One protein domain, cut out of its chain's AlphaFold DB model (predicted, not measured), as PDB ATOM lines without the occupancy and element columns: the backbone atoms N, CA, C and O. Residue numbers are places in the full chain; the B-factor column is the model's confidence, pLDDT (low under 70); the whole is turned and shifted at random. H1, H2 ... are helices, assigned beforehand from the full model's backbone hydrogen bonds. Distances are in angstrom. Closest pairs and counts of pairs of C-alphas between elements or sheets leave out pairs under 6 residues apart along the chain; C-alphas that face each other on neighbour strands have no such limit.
ATOM      1  N   GLY A  37     -18.478  -0.721 -46.681       61.56
ATOM      2  CA  GLY A  37     -19.921  -0.749 -46.996       61.56
ATOM      3  C   GLY A  37     -20.815   0.012 -46.001       61.56
ATOM      4  O   GLY A  37     -22.035   0.039 -46.142       61.56
ATOM      5  N   ASN A  38     -20.213   0.646 -44.998       69.88
ATOM      6  CA  ASN A  38     -20.853   1.419 -43.949       69.88
ATOM      7  C   ASN A  38     -20.668   2.933 -44.172       69.88
ATOM      8  O   ASN A  38     -20.350   3.664 -43.228       69.88
ATOM      9  N   LEU A  39     -20.750   3.374 -45.431       77.56
ATOM     10  CA  LEU A  39     -20.650   4.777 -45.818       77.56
ATOM     11  C   LEU A  39     -21.966   5.491 -45.485       77.56
ATOM     12  O   LEU A  39     -23.026   5.086 -45.953       77.56
ATOM     13  N   ASP A  40     -21.885   6.536 -44.670       87.12
ATOM     14  CA  ASP A  40     -23.010   7.387 -44.281       87.12
ATOM     15  C   ASP A  40     -22.704   8.857 -44.566       87.12
ATOM     16  O   ASP A  40     -21.592   9.217 -44.969       87.12
ATOM     17  N   ALA A  41     -23.689   9.724 -44.330       90.69
ATOM     18  CA  ALA A  41     -23.537  11.155 -44.544       90.69
ATOM     19  C   ALA A  41     -22.349  11.739 -43.756       90.69
ATOM     20  O   ALA A  41     -21.659  12.616 -44.268       90.69
ATOM     21  N   LYS A  42     -22.062  11.249 -42.542       90.25
ATOM     22  CA  LYS A  42     -20.946  11.740 -41.715       90.25
ATOM     23  C   LYS A  42     -19.599  11.392 -42.347       90.25
ATOM     24  O   LYS A  42     -18.760  12.274 -42.509       90.25
ATOM     25  N   LYS A  43     -19.404  10.139 -42.761       88.06
ATOM     26  CA  LYS A  43     -18.173   9.695 -43.429       88.06
ATOM     27  C   LYS A  43     -17.975  10.367 -44.781       88.06
ATOM     28  O   LYS A  43     -16.855  10.757 -45.092       88.06
ATOM     29  N   ILE A  44     -19.041  10.550 -45.563       91.25
ATOM     30  CA  ILE A  44     -18.970  11.262 -46.848       91.25
ATOM     31  C   ILE A  44     -18.489  12.699 -46.636       91.25
ATOM     32  O   ILE A  44     -17.546  13.134 -47.300       91.25
ATOM     33  N   LYS A  45     -19.084  13.415 -45.675       92.62
ATOM     34  CA  LYS A  45     -18.676  14.782 -45.327       92.62
ATOM     35  C   LYS A  45     -17.222  14.821 -44.859       92.62
ATOM     36  O   LYS A  45     -16.450  15.612 -45.386       92.62
ATOM     37  N   ALA A  46     -16.819  13.897 -43.984       91.06
ATOM     38  CA  ALA A  46     -15.444  13.800 -43.497       91.06
ATOM     39  C   ALA A  46     -14.422  13.554 -44.623       91.06
ATOM     40  O   ALA A  46     -13.345  14.146 -44.610       91.06
ATOM     41  N   ILE A  47     -14.752  12.716 -45.614       89.50
ATOM     42  CA  ILE A  47     -13.912  12.511 -46.805       89.50
ATOM     43  C   ILE A  47     -13.807  13.814 -47.601       89.50
ATOM     44  O   ILE A  47     -12.702  14.227 -47.957       89.50
ATOM     45  N   CYS A  48     -14.929  14.487 -47.855       92.44
ATOM     46  CA  CYS A  48     -14.918  15.751 -48.586       92.44
ATOM     47  C   CYS A  48     -14.086  16.814 -47.854       92.44
ATOM     48  O   CYS A  48     -13.239  17.450 -48.474       92.44
ATOM     49  N   ASP A  49     -14.244  16.942 -46.537       92.62
ATOM     50  CA  ASP A  49     -13.485  17.887 -45.717       92.62
ATOM     51  C   ASP A  49     -11.989  17.566 -45.708       92.62
ATOM     52  O   ASP A  49     -11.165  18.459 -45.922       92.62
ATOM     53  N   LYS A  50     -11.629  16.283 -45.557       89.75
ATOM     54  CA  LYS A  50     -10.240  15.801 -45.618       89.75
ATOM     55  C   LYS A  50      -9.557  16.182 -46.930       89.75
ATOM     56  O   LYS A  50      -8.383  16.540 -46.928       89.75
ATOM     57  N   HIS A  51     -10.290  16.117 -48.039       88.81
ATOM     58  CA  HIS A  51      -9.787  16.454 -49.371       88.81
ATOM     59  C   HIS A  51     -10.108  17.895 -49.798       88.81
ATOM     60  O   HIS A  51      -9.873  18.257 -50.947       88.81
ATOM     61  N   ARG A  52     -10.633  18.727 -48.884       92.25
ATOM     62  CA  ARG A  52     -11.060  20.118 -49.132       92.25
ATOM     63  C   ARG A  52     -12.020  20.263 -50.323       92.25
ATOM     64  O   ARG A  52     -12.085  21.316 -50.955       92.25
ATOM     65  N   ILE A  53     -12.795  19.221 -50.606       94.50
ATOM     66  CA  ILE A  53     -13.842  19.218 -51.623       94.50
ATOM     67  C   ILE A  53     -15.011  20.030 -51.074       94.50
ATOM     68  O   ILE A  53     -15.559  19.720 -50.017       94.50
ATOM     69  N   ARG A  54     -15.388  21.090 -51.790       95.62
ATOM     70  CA  ARG A  54     -16.510  21.954 -51.416       95.62
ATOM     71  C   ARG A  54     -17.760  21.566 -52.192       95.62
ATOM     72  O   ARG A  54     -17.708  21.297 -53.389       95.62
ATOM     73  N   TYR A  55     -18.878  21.537 -51.485       95.81
ATOM     74  CA  TYR A  55     -20.184  21.123 -51.978       95.81
ATOM     75  C   TYR A  55     -21.267  21.955 -51.285       95.81
ATOM     76  O   TYR A  55     -21.013  22.620 -50.278       95.81
ATOM     77  N   THR A  56     -22.471  21.922 -51.840       96.06
ATOM     78  CA  THR A  56     -23.656  22.580 -51.285       96.06
ATOM     79  C   THR A  56     -24.705  21.504 -51.133       96.06
ATOM     80  O   THR A  56     -24.847  20.708 -52.047       96.06
ATOM     81  N   LEU A  57     -25.376  21.458 -49.987       94.88
ATOM     82  CA  LEU A  57     -26.381  20.442 -49.704       94.88
ATOM     83  C   LEU A  57     -27.768  21.069 -49.635       94.88
ATOM     84  O   LEU A  57     -27.963  22.041 -48.904       94.88
ATOM     85  N   GLN A  58     -28.727  20.457 -50.314       95.81
ATOM     86  CA  GLN A  58     -30.150  20.748 -50.171       95.81
ATOM     87  C   GLN A  58     -30.730  20.080 -48.917       95.81
ATOM     88  O   GLN A  58     -31.641  20.620 -48.293       95.81
ATOM     89  N   ASN A  59     -30.178  18.936 -48.499       92.81
ATOM     90  CA  ASN A  59     -30.576  18.247 -47.272       92.81
ATOM     91  C   ASN A  59     -29.367  17.717 -46.476       92.81
ATOM     92  O   ASN A  59     -28.261  17.555 -46.986       92.81
ATOM     93  N   LYS A  60     -29.554  17.440 -45.180       89.12
ATOM     94  CA  LYS A  60     -28.444  17.063 -44.282       89.12
ATOM     95  C   LYS A  60     -27.972  15.607 -44.434       89.12
ATOM     96  O   LYS A  60     -26.961  15.268 -43.809       89.12
ATOM     97  N   GLY A  61     -28.651  14.775 -45.227       89.06
ATOM     98  CA  GLY A  61     -28.357  13.349 -45.401       89.06
ATOM     99  C   GLY A  61     -28.876  12.450 -44.271       89.06
ATOM    100  O   GLY A  61     -28.320  11.378 -44.048       89.06
ATOM    101  N   VAL A  62     -29.910  12.878 -43.532       91.44
ATOM    102  CA  VAL A  62     -30.492  12.107 -42.411       91.44
ATOM    103  C   VAL A  62     -31.099  10.793 -42.906       91.44
ATOM    104  O   VAL A  62     -30.848   9.739 -42.324       91.44
ATOM    105  N   SER A  63     -31.811  10.829 -44.034       93.50
ATOM    106  CA  SER A  63     -32.381   9.630 -44.657       93.50
ATOM    107  C   SER A  63     -31.329   8.596 -45.066       93.50
ATOM    108  O   SER A  63     -31.576   7.399 -44.952       93.50
ATOM    109  N   LEU A  64     -30.109   9.018 -45.421       91.75
ATOM    110  CA  LEU A  64     -29.010   8.088 -45.703       91.75
ATOM    111  C   LEU A  64     -28.547   7.336 -44.442       91.75
ATOM    112  O   LEU A  64     -28.221   6.152 -44.515       91.75
ATOM    113  N   GLU A  65     -28.537   8.002 -43.283       90.06
ATOM    114  CA  GLU A  65     -28.242   7.363 -41.991       90.06
ATOM    115  C   GLU A  65     -29.355   6.381 -41.594       90.06
ATOM    116  O   GLU A  65     -29.059   5.257 -41.191       90.06
ATOM    117  N   LYS A  66     -30.626   6.752 -41.812       90.06
ATOM    118  CA  LYS A  66     -31.787   5.876 -41.584       90.06
ATOM    119  C   LYS A  66     -31.709   4.598 -42.431       90.06
ATOM    120  O   LYS A  66     -31.768   3.501 -41.882       90.06
ATOM    121  N   VAL A  67     -31.483   4.727 -43.744       90.69
ATOM    122  CA  VAL A  67     -31.349   3.582 -44.670       90.69
ATOM    123  C   VAL A  67     -30.183   2.677 -44.285       90.69
ATOM    124  O   VAL A  67     -30.316   1.453 -44.306       90.69
ATOM    125  N   LYS A  68     -29.035   3.255 -43.914       89.50
ATOM    126  CA  LYS A  68     -27.879   2.483 -43.449       89.50
ATOM    127  C   LYS A  68     -28.231   1.633 -42.229       89.50
ATOM    128  O   LYS A  68     -27.869   0.460 -42.213       89.50
ATOM    129  N   ASN A  69     -28.874   2.229 -41.225       89.88
ATOM    130  CA  ASN A  69     -29.205   1.536 -39.984       89.88
ATOM    131  C   ASN A  69     -30.190   0.399 -40.260       89.88
ATOM    132  O   ASN A  69     -29.850  -0.744 -39.994       89.88
ATOM    133  N   PHE A  70     -31.294   0.667 -40.965       90.31
ATOM    134  CA  PHE A  70     -32.249  -0.376 -41.353       90.31
ATOM    135  C   PHE A  70     -31.601  -1.526 -42.121       90.31
ATOM    136  O   PHE A  70     -31.838  -2.691 -41.818       90.31
ATOM    137  N   ARG A  71     -30.731  -1.231 -43.094       90.12
ATOM    138  CA  ARG A  71     -30.009  -2.273 -43.833       90.12
ATOM    139  C   ARG A  71     -29.111  -3.106 -42.915       90.12
ATOM    140  O   ARG A  71     -29.002  -4.309 -43.124       90.12
ATOM    141  N   ASN A  72     -28.423  -2.474 -41.964       89.56
ATOM    142  CA  ASN A  72     -27.546  -3.182 -41.035       89.56
ATOM    143  C   ASN A  72     -28.362  -4.070 -40.091       89.56
ATOM    144  O   ASN A  72     -28.054  -5.252 -39.997       89.56
ATOM    145  N   ASP A  73     -29.420  -3.533 -39.485       91.25
ATOM    146  CA  ASP A  73     -30.279  -4.265 -38.551       91.25
ATOM    147  C   ASP A  73     -30.920  -5.480 -39.250       91.25
ATOM    148  O   ASP A  73     -30.899  -6.594 -38.730       91.25
ATOM    149  N   LEU A  74     -31.389  -5.307 -40.494       91.44
ATOM    150  CA  LEU A  74     -31.913  -6.402 -41.320       91.44
ATOM    151  C   LEU A  74     -30.841  -7.443 -41.684       91.44
ATOM    152  O   LEU A  74     -31.121  -8.639 -41.693       91.44
ATOM    153  N   ALA A  75     -29.617  -7.014 -42.011       89.75
ATOM    154  CA  ALA A  75     -28.531  -7.916 -42.404       89.75
ATOM    155  C   ALA A  75     -27.954  -8.707 -41.220       89.75
ATOM    156  O   ALA A  75     -27.488  -9.832 -41.408       89.75
ATOM    157  N   HIS A  76     -27.970  -8.123 -40.023       90.75
ATOM    158  CA  HIS A  76     -27.570  -8.786 -38.785       90.75
ATOM    159  C   HIS A  76     -28.690  -9.652 -38.193       90.75
ATOM    160  O   HIS A  76     -28.400 -10.552 -37.409       90.75
ATOM    161  N   GLY A  77     -29.939  -9.446 -38.629       90.88
ATOM    162  CA  GLY A  77     -31.111 -10.147 -38.106       90.88
ATOM    163  C   GLY A  77     -31.619  -9.563 -36.787       90.88
ATOM    164  O   GLY A  77     -32.370 -10.235 -36.085       90.88
ATOM    165  N   ASP A  78     -31.218  -8.331 -36.461       92.62
ATOM    166  CA  ASP A  78     -31.650  -7.609 -35.261       92.62
ATOM    167  C   ASP A  78     -33.140  -7.244 -35.336       92.62
ATOM    168  O   ASP A  78     -33.818  -7.167 -34.311       92.62
ATOM    169  N   VAL A  79     -33.658  -7.048 -36.555       91.62
ATOM    170  CA  VAL A  79     -35.083  -6.828 -36.842       91.62
ATOM    171  C   VAL A  79     -35.516  -7.622 -38.071       91.62
ATOM    172  O   VAL A  79     -34.747  -7.823 -39.014       91.62
ATOM    173  N   SER A  80     -36.779  -8.043 -38.102       91.62
ATOM    174  CA  SER A  80     -37.404  -8.587 -39.309       91.62
ATOM    175  C   SER A  80     -37.827  -7.479 -40.283       91.62
ATOM    176  O   SER A  80     -38.023  -6.320 -39.912       91.62
ATOM    177  N   PHE A  81     -38.032  -7.838 -41.556       88.19
ATOM    178  CA  PHE A  81     -38.529  -6.895 -42.566       88.19
ATOM    179  C   PHE A  81     -39.884  -6.284 -42.174       88.19
ATOM    180  O   PHE A  81     -40.098  -5.088 -42.346       88.19
ATOM    181  N   SER A  82     -40.783  -7.094 -41.610       90.81
ATOM    182  CA  SER A  82     -42.102  -6.639 -41.168       90.81
ATOM    183  C   SER A  82     -42.028  -5.695 -39.970       90.81
ATOM    184  O   SER A  82     -42.849  -4.790 -39.888       90.81
ATOM    185  N   GLU A  83     -41.067  -5.865 -39.059       89.25
ATOM    186  CA  GLU A  83     -40.821  -4.916 -37.964       89.25
ATOM    187  C   GLU A  83     -40.239  -3.599 -38.474       89.25
ATOM    188  O   GLU A  83     -40.720  -2.540 -38.085       89.25
ATOM    189  N   CYS A  84     -39.266  -3.653 -39.387       87.81
ATOM    190  CA  CYS A  84     -38.659  -2.462 -39.977       87.81
ATOM    191  C   CYS A  84     -39.659  -1.625 -40.796       87.81
ATOM    192  O   CYS A  84     -39.598  -0.397 -40.777       87.81
ATOM    193  N   ALA A  85     -40.557  -2.278 -41.540       84.50
ATOM    194  CA  ALA A  85     -41.508  -1.616 -42.434       84.50
ATOM    195  C   ALA A  85     -42.850  -1.264 -41.773       84.50
ATOM    196  O   ALA A  85     -43.666  -0.595 -42.399       84.50
ATOM    197  N   ARG A  86     -43.095  -1.702 -40.528       89.06
ATOM    198  CA  ARG A  86     -44.394  -1.550 -39.846       89.06
ATOM    199  C   ARG A  86     -44.875  -0.102 -39.786       89.06
ATOM    200  O   ARG A  86     -46.055   0.151 -40.002       89.06
ATOM    201  N   ASP A  87     -43.946   0.811 -39.516       86.19
ATOM    202  CA  ASP A  87     -44.218   2.235 -39.304       86.19
ATOM    203  C   ASP A  87     -43.781   3.098 -40.504       86.19
ATOM    204  O   ASP A  87     -43.597   4.305 -40.367       86.19
ATOM    205  N   LEU A  88     -43.560   2.485 -41.674       91.25
ATOM    206  CA  LEU A  88     -43.194   3.186 -42.904       91.25
ATOM    207  C   LEU A  88     -44.335   3.090 -43.910       91.25
ATOM    208  O   LEU A  88     -44.700   2.005 -44.363       91.25
ATOM    209  N   THR A  89     -44.869   4.241 -44.300       93.81
ATOM    210  CA  THR A  89     -45.785   4.332 -45.436       93.81
ATOM    211  C   THR A  89     -45.016   4.280 -46.759       93.81
ATOM    212  O   THR A  89     -43.791   4.413 -46.801       93.81
ATOM    213  N   ILE A  90     -45.736   4.094 -47.869       93.06
ATOM    214  CA  ILE A  90     -45.140   4.184 -49.211       93.06
ATOM    215  C   ILE A  90     -44.537   5.580 -49.423       93.06
ATOM    216  O   ILE A  90     -43.394   5.683 -49.862       93.06
ATOM    217  N   ASP A  91     -45.252   6.629 -49.017       96.56
ATOM    218  CA  ASP A  91     -44.797   8.018 -49.129       96.56
ATOM    219  C   ASP A  91     -43.517   8.271 -48.312       96.56
ATOM    220  O   ASP A  91     -42.617   8.987 -48.762       96.56
ATOM    221  N   ASP A  92     -43.374   7.638 -47.139       94.19
ATOM    222  CA  ASP A  92     -42.133   7.701 -46.356       94.19
ATOM    223  C   ASP A  92     -40.961   7.073 -47.116       94.19
ATOM    224  O   ASP A  92     -39.858   7.622 -47.129       94.19
ATOM    225  N   LEU A  93     -41.180   5.919 -47.755       93.44
ATOM    226  CA  LEU A  93     -40.148   5.244 -48.545       93.44
ATOM    227  C   LEU A  93     -39.735   6.079 -49.760       93.44
ATOM    228  O   LEU A  93     -38.541   6.175 -50.056       93.44
ATOM    229  N   GLU A  94     -40.697   6.701 -50.440       96.12
ATOM    230  CA  GLU A  94     -40.430   7.605 -51.560       96.12
ATOM    231  C   GLU A  94     -39.632   8.828 -51.111       96.12
ATOM    232  O   GLU A  94     -38.588   9.121 -51.699       96.12
ATOM    233  N   THR A  95     -40.042   9.460 -50.010       96.06
ATOM    234  CA  THR A  95     -39.347  10.615 -49.427       96.06
ATOM    235  C   THR A  95     -37.911  10.262 -49.040       96.06
ATOM    236  O   THR A  95     -36.973  10.968 -49.405       96.06
ATOM    237  N   ILE A  96     -37.708   9.134 -48.351       95.12
ATOM    238  CA  ILE A  96     -36.375   8.656 -47.959       95.12
ATOM    239  C   ILE A  96     -35.494   8.445 -49.193       95.12
ATOM    240  O   ILE A  96     -34.333   8.862 -49.205       95.12
ATOM    241  N   LYS A  97     -36.032   7.796 -50.233       95.44
ATOM    242  CA  LYS A  97     -35.325   7.547 -51.494       95.44
ATOM    243  C   LYS A  97     -34.918   8.869 -52.152       95.44
ATOM    244  O   LYS A  97     -33.749   9.020 -52.504       95.44
ATOM    245  N   ASP A  98     -35.839   9.818 -52.281       97.31
ATOM    246  CA  ASP A  98     -35.575  11.102 -52.934       97.31
ATOM    247  C   ASP A  98     -34.554  11.938 -52.152       97.31
ATOM    248  O   ASP A  98     -33.593  12.442 -52.735       97.31
ATOM    249  N   GLU A  99     -34.668  12.010 -50.824       96.75
ATOM    250  CA  GLU A  99     -33.686  12.701 -49.983       96.75
ATOM    251  C   GLU A  99     -32.281  12.094 -50.100       96.75
ATOM    252  O   GLU A  99     -31.287  12.829 -50.150       96.75
ATOM    253  N   VAL A 100     -32.178  10.761 -50.161       95.50
ATOM    254  CA  VAL A 100     -30.902  10.063 -50.365       95.50
ATOM    255  C   VAL A 100     -30.308  10.400 -51.730       95.50
ATOM    256  O   VAL A 100     -29.118  10.708 -51.805       95.50
ATOM    257  N   LEU A 101     -31.113  10.358 -52.795       96.25
ATOM    258  CA  LEU A 101     -30.648  10.666 -54.147       96.25
ATOM    259  C   LEU A 101     -30.172  12.114 -54.260       96.25
ATOM    260  O   LEU A 101     -29.066  12.339 -54.743       96.25
ATOM    261  N   ILE A 102     -30.947  13.068 -53.737       97.50
ATOM    262  CA  ILE A 102     -30.581  14.490 -53.705       97.50
ATOM    263  C   ILE A 102     -29.257  14.692 -52.962       97.50
ATOM    264  O   ILE A 102     -28.347  15.340 -53.472       97.50
ATOM    265  N   PHE A 103     -29.106  14.086 -51.780       96.25
ATOM    266  CA  PHE A 103     -27.875  14.216 -50.998       96.25
ATOM    267  C   PHE A 103     -26.649  13.691 -51.755       96.25
ATOM    268  O   PHE A 103     -25.584  14.309 -51.732       96.25
ATOM    269  N   LEU A 104     -26.775  12.528 -52.401       95.38
ATOM    270  CA  LEU A 104     -25.675  11.939 -53.161       95.38
ATOM    271  C   LEU A 104     -25.347  12.769 -54.404       95.38
ATOM    272  O   LEU A 104     -24.166  12.957 -54.696       95.38
ATOM    273  N   ASP A 105     -26.357  13.290 -55.097       97.50
ATOM    274  CA  ASP A 105     -26.166  14.132 -56.276       97.50
ATOM    275  C   ASP A 105     -25.434  15.436 -55.929       97.50
ATOM    276  O   ASP A 105     -24.419  15.756 -56.545       97.50
ATOM    277  N   ASP A 106     -25.835  16.119 -54.857       97.38
ATOM    278  CA  ASP A 106     -25.167  17.325 -54.351       97.38
ATOM    279  C   ASP A 106     -23.667  17.106 -54.070       97.38
ATOM    280  O   ASP A 106     -22.800  17.930 -54.409       97.38
ATOM    281  N   ILE A 107     -23.336  15.964 -53.456       96.44
ATOM    282  CA  ILE A 107     -21.951  15.561 -53.191       96.44
ATOM    283  C   ILE A 107     -21.207  15.308 -54.503       96.44
ATOM    284  O   ILE A 107     -20.094  15.815 -54.684       96.44
ATOM    285  N   LEU A 108     -21.808  14.559 -55.430       96.25
ATOM    286  CA  LEU A 108     -21.213  14.260 -56.733       96.25
ATOM    287  C   LEU A 108     -20.976  15.532 -57.551       96.25
ATOM    288  O   LEU A 108     -19.912  15.676 -58.153       96.25
ATOM    289  N   GLN A 109     -21.889  16.500 -57.508       97.81
ATOM    290  CA  GLN A 109     -21.704  17.810 -58.127       97.81
ATOM    291  C   GLN A 109     -20.529  18.580 -57.504       97.81
ATOM    292  O   GLN A 109     -19.748  19.223 -58.212       97.81
ATOM    293  N   GLY A 110     -20.361  18.528 -56.179       96.44
ATOM    294  CA  GLY A 110     -19.179  19.067 -55.495       96.44
ATOM    295  C   GLY A 110     -17.874  18.411 -55.956       96.44
ATOM    296  O   GLY A 110     -16.921  19.102 -56.321       96.44
ATOM    297  N   MET A 111     -17.851  17.077 -56.020       95.12
ATOM    298  CA  MET A 111     -16.697  16.310 -56.504       95.12
ATOM    299  C   MET A 111     -16.372  16.614 -57.969       95.12
ATOM    300  O   MET A 111     -15.203  16.790 -58.316       95.12
ATOM    301  N   LYS A 112     -17.396  16.738 -58.820       96.75
ATOM    302  CA  LYS A 112     -17.241  17.098 -60.231       96.75
ATOM    303  C   LYS A 112     -16.618  18.483 -60.382       96.75
ATOM    304  O   LYS A 112     -15.624  18.620 -61.084       96.75
ATOM    305  N   ARG A 113     -17.124  19.493 -59.661       96.75
ATOM    306  CA  ARG A 113     -16.539  20.849 -59.652       96.75
ATOM    307  C   ARG A 113     -15.078  20.844 -59.203       96.75
ATOM    308  O   ARG A 113     -14.247  21.512 -59.814       96.75
ATOM    309  N   TYR A 114     -14.756  20.075 -58.164       95.50
ATOM    310  CA  TYR A 114     -13.385  19.924 -57.676       95.50
ATOM    311  C   TYR A 114     -12.445  19.319 -58.729       95.50
ATOM    312  O   TYR A 114     -11.335  19.819 -58.932       95.50
ATOM    313  N   TYR A 115     -12.896  18.262 -59.408       94.12
ATOM    314  CA  TYR A 115     -12.133  17.587 -60.453       94.12
ATOM    315  C   TYR A 115     -11.964  18.460 -61.703       94.12
ATOM    316  O   TYR A 115     -10.833  18.682 -62.137       94.12
ATOM    317  N   ASP A 116     -13.061  19.003 -62.236       96.50
ATOM    318  CA  ASP A 116     -13.071  19.820 -63.457       96.50
ATOM    319  C   ASP A 116     -12.227  21.090 -63.278       96.50
ATOM    320  O   ASP A 116     -11.448  21.463 -64.157       96.50
ATOM    321  N   GLY A 117     -12.311  21.713 -62.097       95.44
ATOM    322  CA  GLY A 117     -11.484  22.858 -61.713       95.44
ATOM    323  C   GLY A 117     -10.025  22.510 -61.406       95.44
ATOM    324  O   GLY A 117      -9.237  23.406 -61.114       95.44
ATOM    325  N   LYS A 118      -9.648  21.224 -61.449       94.00
ATOM    326  CA  LYS A 118      -8.313  20.713 -61.098       94.00
ATOM    327  C   LYS A 118      -7.824  21.205 -59.731       94.00
ATOM    328  O   LYS A 118      -6.626  21.421 -59.538       94.00
ATOM    329  N   LEU A 119      -8.736  21.364 -58.770       91.50
ATOM    330  CA  LEU A 119      -8.441  21.980 -57.469       91.50
ATOM    331  C   LEU A 119      -7.453  21.154 -56.629       91.50
ATOM    332  O   LEU A 119      -6.733  21.708 -55.806       91.50
ATOM    333  N   TYR A 120      -7.333  19.859 -56.928       88.25
ATOM    334  CA  TYR A 120      -6.310  18.959 -56.383       88.25
ATOM    335  C   TYR A 120      -4.864  19.354 -56.722       88.25
ATOM    336  O   TYR A 120      -3.934  18.778 -56.170       88.25
ATOM    337  N   LYS A 121      -4.646  20.282 -57.663       89.06
ATOM    338  CA  LYS A 121      -3.310  20.814 -57.979       89.06
ATOM    339  C   LYS A 121      -2.912  22.009 -57.116       89.06
ATOM    340  O   LYS A 121      -1.750  22.394 -57.126       89.06
ATOM    341  N   ILE A 122      -3.887  22.629 -56.458       78.06
ATOM    342  CA  ILE A 122      -3.727  23.875 -55.696       78.06
ATOM    343  C   ILE A 122      -3.666  23.569 -54.187       78.06
ATOM    344  O   ILE A 122      -3.193  24.391 -53.406       78.06
TER     345      ILE A 122
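AT A GLANCE: This is residues 37 to 122 of the 123 residues of the protein "HEPN_MAE_28990 domain-containing protein" of Pelotomaculum sp. PtaB.Bin013 (UniProt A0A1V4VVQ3). One long straight helix, H4, makes most of the length; H1 lies side by side with its later half, while H2 slants away from its earlier part, and H3 and its two links lead from the far end of H2 back to the start of H4, as an open triangle. The printed part has 86 residues, with four named helices in the order H1, H2, H3, H4 and no named strand; the class is all helix. It is loose and elongated, with a radius of gyration of the C-alphas of 15.7 A and spans of 51 by 26 by 15 A.

IN THESE COORDINATES: H1, residues 41 to 50, begins with C-alpha 41 at (-23.537, 11.155, -44.544) and is 14.1 A long from first to last C-alpha. H2, residues 62 to 76, is 21.4 A long. H3, residues 81 to 85, is 6.1 A long. H4, residues 90 to 116, runs 38.4 A from C-alpha 90 at (-45.140, 4.184, -49.211) to C-alpha 116 at (-13.071, 19.820, -63.457).

HOW THE PARTS SIT: H1 and H2 only just touch, with 3 pairs of C-alphas within 8 A, H2 with residues 62 to 65 alone; the closest C-alphas are those of Ala 41 and Leu 64, 6.4 A apart. Their tilt is steep, 64 degrees, opposite ways. H2 and H3 only just touch, with 3 such pairs, H2 with residues 70 to 74 alone; the closest C-alphas, of Leu 74 and Phe 81, are 6.8 A apart. H2, with residues 63 to 67 alone, touches residues 96 to 100 of H4; the closest C-alphas, of Ser 63 and Ile 96, are 5.3 A apart. The tilt is steep at 68 degrees, only just short of about perpendicular, opposite ways. H1 and H4 are near each other, with 10 pairs of C-alphas within 10 A. H3 is apart from H1 and from H4. In H1, H2, H3 and H4 every O i to N i+4 pair is within hydrogen-bond range.

THE WHOLE: The two C-alphas farthest apart, of Ser 82 and Ile 122, are 51.1 A apart. The printed part has no cut. The link from H1 to H2, 11 residues, is long; those from H2 to H3 and from H3 to H4 are tight. Residues 86 to 92, of which 90 to 92 belong to H4, stand free. The mean pLDDT of the printed part is 91.7, and residues 37 to 38 are under 70.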